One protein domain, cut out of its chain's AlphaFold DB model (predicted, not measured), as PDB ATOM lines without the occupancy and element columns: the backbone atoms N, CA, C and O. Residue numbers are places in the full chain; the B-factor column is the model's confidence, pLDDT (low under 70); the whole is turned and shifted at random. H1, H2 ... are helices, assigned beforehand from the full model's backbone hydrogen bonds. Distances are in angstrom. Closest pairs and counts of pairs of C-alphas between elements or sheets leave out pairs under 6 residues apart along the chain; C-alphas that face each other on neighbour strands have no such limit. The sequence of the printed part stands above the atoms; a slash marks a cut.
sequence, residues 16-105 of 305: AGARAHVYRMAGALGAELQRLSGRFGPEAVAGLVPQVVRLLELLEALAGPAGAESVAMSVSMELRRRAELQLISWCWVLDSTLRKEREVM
ATOM      1  N   ALA A  16     186.057 215.584 127.834       65.25
ATOM      2  CA  ALA A  16     185.300 214.638 128.655       65.25
ATOM      3  C   ALA A  16     186.202 213.534 129.236       65.25
ATOM      4  O   ALA A  16     186.082 213.180 130.410       65.25
ATOM      5  N   GLY A  17     187.159 213.043 128.439       76.38
ATOM      6  CA  GLY A  17     188.166 212.089 128.894       76.38
ATOM      7  C   GLY A  17     189.067 212.667 129.989       76.38
ATOM      8  O   GLY A  17     189.300 212.001 130.993       76.38
ATOM      9  N   ALA A  18     189.535 213.910 129.843       79.38
ATOM     10  CA  ALA A  18     190.423 214.552 130.816       79.38
ATOM     11  C   ALA A  18     189.760 214.752 132.194       79.38
ATOM     12  O   ALA A  18     190.345 214.384 133.212       79.38
ATOM     13  N   ARG A  19     188.509 215.232 132.243       82.12
ATOM     14  CA  ARG A  19     187.753 215.386 133.505       82.12
ATOM     15  C   ARG A  19     187.525 214.053 134.219       82.12
ATOM     16  O   ARG A  19     187.705 213.959 135.430       82.12
ATOM     17  N   ALA A  20     187.225 212.993 133.466       85.56
ATOM     18  CA  ALA A  20     187.083 211.650 134.024       85.56
ATOM     19  C   ALA A  20     188.381 211.134 134.682       85.56
ATOM     20  O   ALA A  20     188.322 210.406 135.675       85.56
ATOM     21  N   HIS A  21     189.554 211.526 134.171       88.88
ATOM     22  CA  HIS A  21     190.833 211.204 134.810       88.88
ATOM     23  C   HIS A  21     191.038 211.985 136.114       88.88
ATOM     24  O   HIS A  21     191.502 211.392 137.087       88.88
ATOM     25  N   VAL A  22     190.641 213.264 136.178       90.38
ATOM     26  CA  VAL A  22     190.717 214.077 137.409       90.38
ATOM     27  C   VAL A  22     189.885 213.460 138.533       90.38
ATOM     28  O   VAL A  22     190.407 213.270 139.629       90.38
ATOM     29  N   TYR A  23     188.649 213.030 138.262       92.00
ATOM     30  CA  TYR A  23     187.825 212.361 139.278       92.00
ATOM     31  C   TYR A  23     188.390 211.004 139.723       92.00
ATOM     32  O   TYR A  23     188.316 210.661 140.903       92.00
ATOM     33  N   ARG A  24     189.005 210.234 138.813       93.31
ATOM     34  CA  ARG A  24     189.681 208.976 139.176       93.31
ATOM     35  C   ARG A  24     190.886 209.228 140.089       93.31
ATOM     36  O   ARG A  24     191.067 208.507 141.067       93.31
ATOM     37  N   MET A  25     191.682 210.260 139.792       91.81
ATOM     38  CA  MET A  25     192.790 210.688 140.651       91.81
ATOM     39  C   MET A  25     192.289 211.194 142.007       91.81
ATOM     40  O   MET A  25     192.852 210.815 143.027       91.81
ATOM     41  N   ALA A  26     191.204 211.976 142.039       94.12
ATOM     42  CA  ALA A  26     190.582 212.446 143.276       94.12
ATOM     43  C   ALA A  26     190.167 211.282 144.190       94.12
ATOM     44  O   ALA A  26     190.435 211.317 145.389       94.12
ATOM     45  N   GLY A  27     189.585 210.219 143.624       92.50
ATOM     46  CA  GLY A  27     189.237 209.008 144.372       92.50
ATOM     47  C   GLY A  27     190.455 208.286 144.962       92.50
ATOM     48  O   GLY A  27     190.436 207.897 146.130       92.50
ATOM     49  N   ALA A  28     191.538 208.146 144.189       93.75
ATOM     50  CA  ALA A  28     192.781 207.534 144.666       93.75
ATOM     51  C   ALA A  28     193.464 208.376 145.761       93.75
ATOM     52  O   ALA A  28     193.862 207.839 146.796       93.75
ATOM     53  N   LEU A  29     193.530 209.698 145.568       92.56
ATOM     54  CA  LEU A  29     194.080 210.647 146.539       92.56
ATOM     55  C   LEU A  29     193.247 210.689 147.823       92.56
ATOM     56  O   LEU A  29     193.812 210.681 148.913       92.56
ATOM     57  N   GLY A  30     191.916 210.661 147.725       92.44
ATOM     58  CA  GLY A  30     191.029 210.568 148.885       92.44
ATOM     59  C   GLY A  30     191.286 209.303 149.709       92.44
ATOM     60  O   GLY A  30     191.415 209.374 150.930       92.44
ATOM     61  N   ALA A  31     191.465 208.154 149.048       92.31
ATOM     62  CA  ALA A  31     191.813 206.899 149.717       92.31
ATOM     63  C   ALA A  31     193.209 206.933 150.373       92.31
ATOM     64  O   ALA A  31     193.434 206.295 151.403       92.31
ATOM     65  N   GLU A  32     194.166 207.666 149.807       92.12
ATOM     66  CA  GLU A  32     195.488 207.883 150.410       92.12
ATOM     67  C   GLU A  32     195.448 208.823 151.611       92.12
ATOM     68  O   GLU A  32     196.012 208.491 152.653       92.12
ATOM     69  N   LEU A  33     194.723 209.938 151.516       91.75
ATOM     70  CA  LEU A  33     194.525 210.868 152.628       91.75
ATOM     71  C   LEU A  33     193.796 210.191 153.798       91.75
ATOM     72  O   LEU A  33     194.180 210.390 154.948       91.75
ATOM     73  N   GLN A  34     192.823 209.317 153.520       91.31
ATOM     74  CA  GLN A  34     192.159 208.496 154.537       91.31
ATOM     75  C   GLN A  34     193.145 207.531 155.220       91.31
ATOM     76  O   GLN A  34     193.143 207.398 156.446       91.31
ATOM     77  N   ARG A  35     194.026 206.881 154.442       91.75
ATOM     78  CA  ARG A  35     195.073 205.987 154.970       91.75
ATOM     79  C   ARG A  35     196.109 206.736 155.812       91.75
ATOM     80  O   ARG A  35     196.553 206.199 156.824       91.75
ATOM     81  N   LEU A  36     196.490 207.950 155.415       89.31
ATOM     82  CA  LEU A  36     197.415 208.804 156.167       89.31
ATOM     83  C   LEU A  36     196.777 209.332 157.455       89.31
ATOM     84  O   LEU A  36     197.405 209.258 158.508       89.31
ATOM     85  N   SER A  37     195.516 209.763 157.397       89.88
ATOM     86  CA  SER A  37     194.739 210.188 158.568       89.88
ATOM     87  C   SER A  37     194.624 209.066 159.609       89.88
ATOM     88  O   SER A  37     194.828 209.296 160.798       89.88
ATOM     89  N   GLY A  38     194.427 207.814 159.169       90.12
ATOM     90  CA  GLY A  38     194.410 206.651 160.062       90.12
ATOM     91  C   GLY A  38     195.757 206.308 160.719       90.12
ATOM     92  O   GLY A  38     195.767 205.626 161.739       90.12
ATOM     93  N   ARG A  39     196.890 206.761 160.162       90.69
ATOM     94  CA  ARG A  39     198.244 206.480 160.686       90.69
ATOM     95  C   ARG A  39     198.837 207.626 161.506       90.69
ATOM     96  O   ARG A  39     199.564 207.363 162.455       90.69
ATOM     97  N   PHE A  40     198.552 208.869 161.126       87.00
ATOM     98  CA  PHE A  40     199.157 210.076 161.705       87.00
ATOM     99  C   PHE A  40     198.147 210.981 162.428       87.00
ATOM    100  O   PHE A  40     198.532 212.005 162.986       87.00
ATOM    101  N   GLY A  41     196.867 210.597 162.451       87.75
ATOM    102  CA  GLY A  41     195.780 211.367 163.046       87.75
ATOM    103  C   GLY A  41     195.164 212.391 162.079       87.75
ATOM    104  O   GLY A  41     195.821 212.847 161.138       87.75
ATOM    105  N   PRO A  42     193.894 212.779 162.298       84.56
ATOM    106  CA  PRO A  42     193.160 213.668 161.395       84.56
ATOM    107  C   PRO A  42     193.716 215.100 161.359       84.56
ATOM    108  O   PRO A  42     193.682 215.735 160.305       84.56
ATOM    109  N   GLU A  43     194.294 215.585 162.460       83.94
ATOM    110  CA  GLU A  43     194.869 216.936 162.574       83.94
ATOM    111  C   GLU A  43     196.052 217.167 161.621       83.94
ATOM    112  O   GLU A  43     196.185 218.234 161.025       83.94
ATOM    113  N   ALA A  44     196.880 216.143 161.397       83.31
ATOM    114  CA  ALA A  44     198.027 216.232 160.494       83.31
ATOM    115  C   ALA A  44     197.614 216.395 159.019       83.31
ATOM    116  O   ALA A  44     198.364 216.945 158.214       83.31
ATOM    117  N   VAL A  45     196.417 215.918 158.655       87.62
ATOM    118  CA  VAL A  45     195.910 215.925 157.274       87.62
ATOM    119  C   VAL A  45     194.919 217.076 157.042       87.62
ATOM    120  O   VAL A  45     194.742 217.504 155.902       87.62
ATOM    121  N   ALA A  46     194.333 217.643 158.102       85.94
ATOM    122  CA  ALA A  46     193.298 218.680 158.042       85.94
ATOM    123  C   ALA A  46     193.695 219.922 157.220       85.94
ATOM    124  O   ALA A  46     192.877 220.442 156.466       85.94
ATOM    125  N   GLY A  47     194.954 220.369 157.299       89.50
ATOM    126  CA  GLY A  47     195.454 221.500 156.501       89.50
ATOM    127  C   GLY A  47     195.752 221.162 155.033       89.50
ATOM    128  O   GLY A  47     195.752 222.050 154.179       89.50
ATOM    129  N   LEU A  48     195.980 219.881 154.724       90.56
ATOM    130  CA  LEU A  48     196.331 219.402 153.386       90.56
ATOM    131  C   LEU A  48     195.089 219.144 152.526       90.56
ATOM    132  O   LEU A  48     195.109 219.444 151.331       90.56
ATOM    133  N   VAL A  49     193.997 218.637 153.114       90.44
ATOM    134  CA  VAL A  49     192.758 218.330 152.372       90.44
ATOM    135  C   VAL A  49     192.257 219.537 151.560       90.44
ATOM    136  O   VAL A  49     192.069 219.376 150.355       90.44
ATOM    137  N   PRO A  50     192.131 220.762 152.115       91.06
ATOM    138  CA  PRO A  50     191.685 221.926 151.345       91.06
ATOM    139  C   PRO A  50     192.648 222.317 150.216       91.06
ATOM    140  O   PRO A  50     192.235 222.909 149.220       91.06
ATOM    141  N   GLN A  51     193.942 222.010 150.351       91.12
ATOM    142  CA  GLN A  51     194.932 222.270 149.305       91.12
ATOM    143  C   GLN A  51     194.819 221.273 148.155       91.12
ATOM    144  O   GLN A  51     194.865 221.686 146.999       91.12
ATOM    145  N   VAL A  52     194.620 219.989 148.465       92.69
ATOM    146  CA  VAL A  52     194.406 218.930 147.468       92.69
ATOM    147  C   VAL A  52     193.086 219.139 146.729       92.69
ATOM    148  O   VAL A  52     193.066 219.050 145.505       92.69
ATOM    149  N   VAL A  53     192.011 219.489 147.442       91.19
ATOM    150  CA  VAL A  53     190.706 219.808 146.840       91.19
ATOM    151  C   VAL A  53     190.831 220.991 145.879       91.19
ATOM    152  O   VAL A  53     190.486 220.850 144.711       91.19
ATOM    153  N   ARG A  54     191.451 222.101 146.303       88.44
ATOM    154  CA  ARG A  54     191.728 223.243 145.415       88.44
ATOM    155  C   ARG A  54     192.569 222.873 144.192       88.44
ATOM    156  O   ARG A  54     192.361 223.418 143.114       88.44
ATOM    157  N   LEU A  55     193.546 221.977 144.344       90.88
ATOM    158  CA  LEU A  55     194.360 221.511 143.217       90.88
ATOM    159  C   LEU A  55     193.517 220.717 142.213       90.88
ATOM    160  O   LEU A  55     193.653 220.913 141.008       90.88
ATOM    161  N   LEU A  56     192.645 219.838 142.709       90.38
ATOM    162  CA  LEU A  56     191.738 219.040 141.888       90.38
ATOM    163  C   LEU A  56     190.703 219.917 141.174       90.38
ATOM    164  O   LEU A  56     190.486 219.717 139.984       90.38
ATOM    165  N   GLU A  57     190.151 220.928 141.849       88.25
ATOM    166  CA  GLU A  57     189.257 221.932 141.252       88.25
ATOM    167  C   GLU A  57     189.939 222.686 140.097       88.25
ATOM    168  O   GLU A  57     189.358 222.855 139.024       88.25
ATOM    169  N   LEU A  58     191.202 223.094 140.271       84.56
ATOM    170  CA  LEU A  58     191.983 223.745 139.213       84.56
ATOM    171  C   LEU A  58     192.283 222.796 138.045       84.56
ATOM    172  O   LEU A  58     192.185 223.201 136.890       84.56
ATOM    173  N   LEU A  59     192.622 221.533 138.320       86.19
ATOM    174  CA  LEU A  59     192.845 220.519 137.284       86.19
ATOM    175  C   LEU A  59     191.563 220.205 136.505       86.19
ATOM    176  O   LEU A  59     191.607 220.015 135.289       86.19
ATOM    177  N   GLU A  60     190.417 220.183 137.179       85.81
ATOM    178  CA  GLU A  60     189.111 220.003 136.551       85.81
ATOM    179  C   GLU A  60     188.728 221.209 135.678       85.81
ATOM    180  O   GLU A  60     188.243 221.032 134.552       85.81
ATOM    181  N   ALA A  61     189.007 222.430 136.150       82.19
ATOM    182  CA  ALA A  61     188.850 223.648 135.364       82.19
ATOM    183  C   ALA A  61     189.736 223.612 134.105       82.19
ATOM    184  O   ALA A  61     189.235 223.832 133.003       82.19
ATOM    185  N   LEU A  62     191.012 223.237 134.236       81.81
ATOM    186  CA  LEU A  62     191.951 223.082 133.116       81.81
ATOM    187  C   LEU A  62     191.541 221.979 132.123       81.81
ATOM    188  O   LEU A  62     191.837 222.079 130.935       81.81
ATOM    189  N   ALA A  63     190.846 220.935 132.582       82.19
ATOM    190  CA  ALA A  63     190.341 219.866 131.721       82.19
ATOM    191  C   ALA A  63     189.157 220.305 130.833       82.19
ATOM    192  O   ALA A  63     188.794 219.600 129.888       82.19
ATOM    193  N   GLY A  64     188.542 221.462 131.115       80.62
ATOM    194  CA  GLY A  64     187.544 222.097 130.257       80.62
ATOM    195  C   GLY A  64     188.136 223.211 129.385       80.62
ATOM    196  O   GLY A  64     188.957 223.981 129.875       80.62
ATOM    197  N   PRO A  65     187.671 223.394 128.134       71.88
ATOM    198  CA  PRO A  65     188.192 224.441 127.250       71.88
ATOM    199  C   PRO A  65     188.022 225.859 127.828       71.88
ATOM    200  O   PRO A  65     188.954 226.652 127.784       71.88
ATOM    201  N   ALA A  66     186.885 226.151 128.468       74.06
ATOM    202  CA  ALA A  66     186.630 227.454 129.093       74.06
ATOM    203  C   ALA A  66     187.427 227.687 130.394       74.06
ATOM    204  O   ALA A  66     187.781 228.818 130.722       74.06
ATOM    205  N   GLY A  67     187.717 226.626 131.154       74.94
ATOM    206  CA  GLY A  67     188.479 226.751 132.397       74.94
ATOM    207  C   GLY A  67     189.987 226.829 132.150       74.94
ATOM    208  O   GLY A  67     190.671 227.555 132.864       74.94
ATOM    209  N   ALA A  68     190.497 226.197 131.086       76.12
ATOM    210  CA  ALA A  68     191.868 226.396 130.619       76.12
ATOM    211  C   ALA A  68     192.145 227.860 130.243       76.12
ATOM    212  O   ALA A  68     193.148 228.426 130.676       76.12
ATOM    213  N   GLU A  69     191.228 228.495 129.509       79.88
ATOM    214  CA  GLU A  69     191.319 229.917 129.165       79.88
ATOM    215  C   GLU A  69     191.210 230.819 130.405       79.88
ATOM    216  O   GLU A  69     192.008 231.741 130.567       79.88
ATOM    217  N   SER A  70     190.291 230.521 131.331       82.69
ATOM    218  CA  SER A  70     190.129 231.274 132.585       82.69
ATOM    219  C   SER A  70     191.369 231.208 133.489       82.69
ATOM    220  O   SER A  70     191.844 232.242 133.970       82.69
ATOM    221  N   VAL A  71     191.948 230.016 133.680       82.06
ATOM    222  CA  VAL A  71     193.164 229.830 134.489       82.06
ATOM    223  C   VAL A  71     194.373 230.469 133.803       82.06
ATOM    224  O   VAL A  71     195.147 231.161 134.465       82.06
ATOM    225  N   ALA A  72     194.518 230.325 132.481       82.19
ATOM    226  CA  ALA A  72     195.573 231.002 131.727       82.19
ATOM    227  C   ALA A  72     195.466 232.531 131.840       82.19
ATOM    228  O   ALA A  72     196.482 233.213 132.004       82.19
ATOM    229  N   MET A  73     194.247 233.078 131.817       84.38
ATOM    230  CA  MET A  73     194.004 234.508 131.981       84.38
ATOM    231  C   MET A  73     194.316 234.983 133.406       84.38
ATOM    232  O   MET A  73     194.949 236.024 133.566       84.38
ATOM    233  N   SER A  74     193.975 234.196 134.432       87.38
ATOM    234  CA  SER A  74     194.327 234.480 135.833       87.38
ATOM    235  C   SER A  74     195.844 234.481 136.065       87.38
ATOM    236  O   SER A  74     196.380 235.438 136.622       87.38
ATOM    237  N   VAL A  75     196.562 233.470 135.561       88.06
ATOM    238  CA  VAL A  75     198.033 233.405 135.641       88.06
ATOM    239  C   VAL A  75     198.674 234.564 134.875       88.06
ATOM    240  O   VAL A  75     199.610 235.189 135.370       88.06
ATOM    241  N   SER A  76     198.144 234.901 133.699       90.50
ATOM    242  CA  SER A  76     198.619 236.044 132.911       90.50
ATOM    243  C   SER A  76     198.390 237.378 133.630       90.50
ATOM    244  O   SER A  76     199.263 238.246 133.598       90.50
ATOM    245  N   MET A  77     197.247 237.552 134.306       90.94
ATOM    246  CA  MET A  77     196.969 238.731 135.134       90.94
ATOM    247  C   MET A  77     197.903 238.816 136.343       90.94
ATOM    248  O   MET A  77     198.412 239.893 136.634       90.94
ATOM    249  N   GLU A  78     198.177 237.703 137.022       92.19
ATOM    250  CA  GLU A  78     199.073 237.672 138.183       92.19
ATOM    251  C   GLU A  78     200.531 237.955 137.788       92.19
ATOM    252  O   GLU A  78     201.218 238.733 138.449       92.19
ATOM    253  N   LEU A  79     201.002 237.399 136.667       92.56
ATOM    254  CA  LEU A  79     202.317 237.728 136.110       92.56
ATOM    255  C   LEU A  79     202.410 239.207 135.720       92.56
ATOM    256  O   LEU A  79     203.410 239.854 136.031       92.56
ATOM    257  N   ARG A  80     201.357 239.763 135.106       94.44
ATOM    258  CA  ARG A  80     201.279 241.196 134.791       94.44
ATOM    259  C   ARG A  80     201.326 242.048 136.058       94.44
ATOM    260  O   ARG A  80     202.142 242.956 136.136       94.44
ATOM    261  N   ARG A  81     200.528 241.714 137.074       95.25
ATOM    262  CA  ARG A  81     200.501 242.406 138.369       95.25
ATOM    263  C   ARG A  81     201.867 242.371 139.056       95.25
ATOM    264  O   ARG A  81     202.310 243.373 139.608       95.25
ATOM    265  N   ARG A  82     202.560 241.230 139.018       96.38
ATOM    266  CA  ARG A  82     203.920 241.100 139.559       96.38
ATOM    267  C   ARG A  82     204.921 241.954 138.791       96.38
ATOM    268  O   ARG A  82     205.736 242.613 139.427       96.38
ATOM    269  N   ALA A  83     204.842 241.974 137.462       94.50
ATOM    270  CA  ALA A  83     205.678 242.839 136.634       94.50
ATOM    271  C   ALA A  83     205.413 244.329 136.917       94.50
ATOM    272  O   ALA A  83     206.359 245.095 137.059       94.50
ATOM    273  N   GLU A  84     204.149 244.733 137.083       95.94
ATOM    274  CA  GLU A  84     203.764 246.099 137.465       95.94
ATOM    275  C   GLU A  84     204.316 246.485 138.841       95.94
ATOM    276  O   GLU A  84     204.923 247.542 138.989       95.94
ATOM    277  N   LEU A  85     204.174 245.617 139.849       95.19
ATOM    278  CA  LEU A  85     204.719 245.868 141.186       95.19
ATOM    279  C   LEU A  85     206.249 245.914 141.193       95.19
ATOM    280  O   LEU A  85     206.825 246.758 141.881       95.19
ATOM    281  N   GLN A  86     206.913 245.048 140.423       95.25
ATOM    282  CA  GLN A  86     208.363 245.117 140.257       95.25
ATOM    283  C   GLN A  86     208.791 246.410 139.569       95.25
ATOM    284  O   GLN A  86     209.748 247.033 140.020       95.25
ATOM    285  N   LEU A  87     208.074 246.848 138.533       96.50
ATOM    286  CA  LEU A  87     208.351 248.112 137.861       96.50
ATOM    287  C   LEU A  87     208.180 249.291 138.821       96.50
ATOM    288  O   LEU A  87     209.061 250.138 138.897       96.50
ATOM    289  N   ILE A  88     207.095 249.318 139.602       96.12
ATOM    290  CA  ILE A  88     206.873 250.332 140.638       96.12
ATOM    291  C   ILE A  88     208.044 250.323 141.624       96.12
ATOM    292  O   ILE A  88     208.663 251.362 141.837       96.12
ATOM    293  N   SER A  89     208.395 249.161 142.183       95.62
ATOM    294  CA  SER A  89     209.518 249.019 143.117       95.62
ATOM    295  C   SER A  89     210.835 249.524 142.522       95.62
ATOM    296  O   SER A  89     211.552 250.273 143.182       95.62
ATOM    297  N   TRP A  90     211.127 249.179 141.268       95.31
ATOM    298  CA  TRP A  90     212.328 249.625 140.569       95.31
ATOM    299  C   TRP A  90     212.328 251.141 140.326       95.31
ATOM    300  O   TRP A  90     213.326 251.802 140.607       95.31
ATOM    301  N   CYS A  91     211.194 251.715 139.911       95.06
ATOM    302  CA  CYS A  91     211.016 253.161 139.766       95.06
ATOM    303  C   CYS A  91     211.235 253.906 141.089       95.06
ATOM    304  O   CYS A  91     211.902 254.936 141.097       95.06
ATOM    305  N   TRP A  92     210.734 253.385 142.216       95.19
ATOM    306  CA  TRP A  92     210.971 253.978 143.539       95.19
ATOM    307  C   TRP A  92     212.450 253.971 143.924       95.19
ATOM    308  O   TRP A  92     212.957 254.972 144.433       95.19
ATOM    309  N   VAL A  93     213.145 252.855 143.689       94.44
ATOM    310  CA  VAL A  93     214.581 252.748 143.970       94.44
ATOM    311  C   VAL A  93     215.359 253.748 143.120       94.44
ATOM    312  O   VAL A  93     216.164 254.497 143.671       94.44
ATOM    313  N   LEU A  94     215.074 253.816 141.817       94.94
ATOM    314  CA  LEU A  94     215.742 254.733 140.897       94.94
ATOM    315  C   LEU A  94     215.471 256.209 141.241       94.94
ATOM    316  O   LEU A  94     216.388 257.027 141.241       94.94
ATOM    317  N   ASP A  95     214.230 256.563 141.585       94.62
ATOM    318  CA  ASP A  95     213.894 257.933 141.993       94.62
ATOM    319  C   ASP A  95     214.558 258.291 143.336       94.62
ATOM    320  O   ASP A  95     215.069 259.396 143.516       94.62
ATOM    321  N   SER A  96     214.649 257.335 144.272       93.00
ATOM    322  CA  SER A  96     215.389 257.511 145.529       93.00
ATOM    323  C   SER A  96     216.884 257.743 145.295       93.00
ATOM    324  O   SER A  96     217.467 258.628 145.929       93.00
ATOM    325  N   THR A  97     217.518 256.991 144.391       95.38
ATOM    326  CA  THR A  97     218.940 257.178 144.063       95.38
ATOM    327  C   THR A  97     219.179 258.519 143.383       95.38
ATOM    328  O   THR A  97     220.045 259.267 143.829       95.38
ATOM    329  N   LEU A  98     218.354 258.893 142.400       95.44
ATOM    330  CA  LEU A  98     218.462 260.185 141.716       95.44
ATOM    331  C   LEU A  98     218.278 261.367 142.677       95.44
ATOM    332  O   LEU A  98     218.966 262.380 142.556       95.44
ATOM    333  N   ARG A  99     217.372 261.260 143.658       95.50
ATOM    334  CA  ARG A  99     217.208 262.285 144.705       95.50
ATOM    335  C   ARG A  99     218.462 262.433 145.559       95.50
ATOM    336  O   ARG A  99     218.900 263.558 145.781       95.50
ATOM    337  N   LYS A 100     219.059 261.319 145.996       96.62
ATOM    338  CA  LYS A 100     220.307 261.329 146.779       96.62
ATOM    339  C   LYS A 100     221.462 261.931 145.979       96.62
ATOM    340  O   LYS A 100     222.201 262.755 146.505       96.62
ATOM    341  N   GLU A 101     221.587 261.581 144.702       96.50
ATOM    342  CA  GLU A 101     222.600 262.155 143.809       96.50
ATOM    343  C   GLU A 101     222.417 263.664 143.627       96.50
ATOM    344  O   GLU A 101     223.387 264.417 143.709       96.50
ATOM    345  N   ARG A 102     221.174 264.134 143.449       97.50
ATOM    346  CA  ARG A 102     220.863 265.571 143.384       97.50
ATOM    347  C   ARG A 102     221.215 266.291 144.681       97.50
ATOM    348  O   ARG A 102     221.760 267.387 144.627       97.50
ATOM    349  N   GLU A 103     220.928 265.693 145.834       97.56
ATOM    350  CA  GLU A 103     221.280 266.272 147.131       97.56
ATOM    351  C   GLU A 103     222.799 266.391 147.301       97.56
ATOM    352  O   GLU A 103     223.301 267.456 147.660       97.56
ATOM    353  N   VAL A 104     223.545 265.333 146.970       97.94
ATOM    354  CA  VAL A 104     225.016 265.358 146.978       97.94
ATOM    355  C   VAL A 104     225.544 266.420 146.017       97.94
ATOM    356  O   VAL A 104     226.425 267.194 146.382       97.94
ATOM    357  N   MET A 105     224.976 266.516 144.816       97.44
ATOM    358  CA  MET A 105     225.355 267.523 143.828       97.44
ATOM    359  C   MET A 105     225.096 268.950 144.323       97.44
ATOM    360  O   MET A 105     225.936 269.820 144.113       97.44
TER     361      MET A 105
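Overview. This is residues 16 to 105 of the 305 residues of the protein "Rab interacting lysosomal protein" of Terrapene carolina triunguis (Three-toed box turtle) (UniProt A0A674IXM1). A long helix, H4, sticks out with residues 73 to 105 from a narrow pair of helices, H1 and H3, which lie side by side and run opposite ways. The short H2 sits where the chain folds back from H1 to H3, and H3 and H4 meet in a corner. The 90 printed residues hold four named helices in the order H1, H2, H3, H4, all helix in class. The whole is extended, with a radius of gyration of the C-alphas of 22.8 A, and flat, spanning 70 by 37 by 10 A.

Along the chain. H4, residues 65 to 105, is 59.3 A long and ends at C-alpha 105, (225.355, 267.523, 143.828). H3 is residues 49 to 62, 19.9 A, and H2 residues 42 to 46, 6.0 A. H1, residues 16 to 40, is 36.1 A long from C-alpha 16 at (185.300, 214.638, 128.655).

Arrangement. H4 touches H3 with residues 67 to 71 alone, about perpendicular at 73 degrees; the closest C-alphas, of Leu 62 and Ala 68, are 4.2 A apart. H3 touches H1 at a shallow tilt of 8 degrees, opposite ways, closest at the C-alphas of Arg 19 and Glu 60, 5.7 A. H1 touches H2 with residues 33 to 37 alone, closest at the C-alphas of Ser 37 and Val 45, 6.0 A. H4 is apart from H1 and H2. In H1, H2, H3 and H4 every O i to N i+4 pair is within hydrogen-bond range.

Size, cuts and confidence. The C-alphas farthest apart, of Gly 38 and Met 105, are 70.2 A apart. The printed part has no cut, and its three links are tight. Mean pLDDT of the printed part is 89.4; residue 16 is under 70.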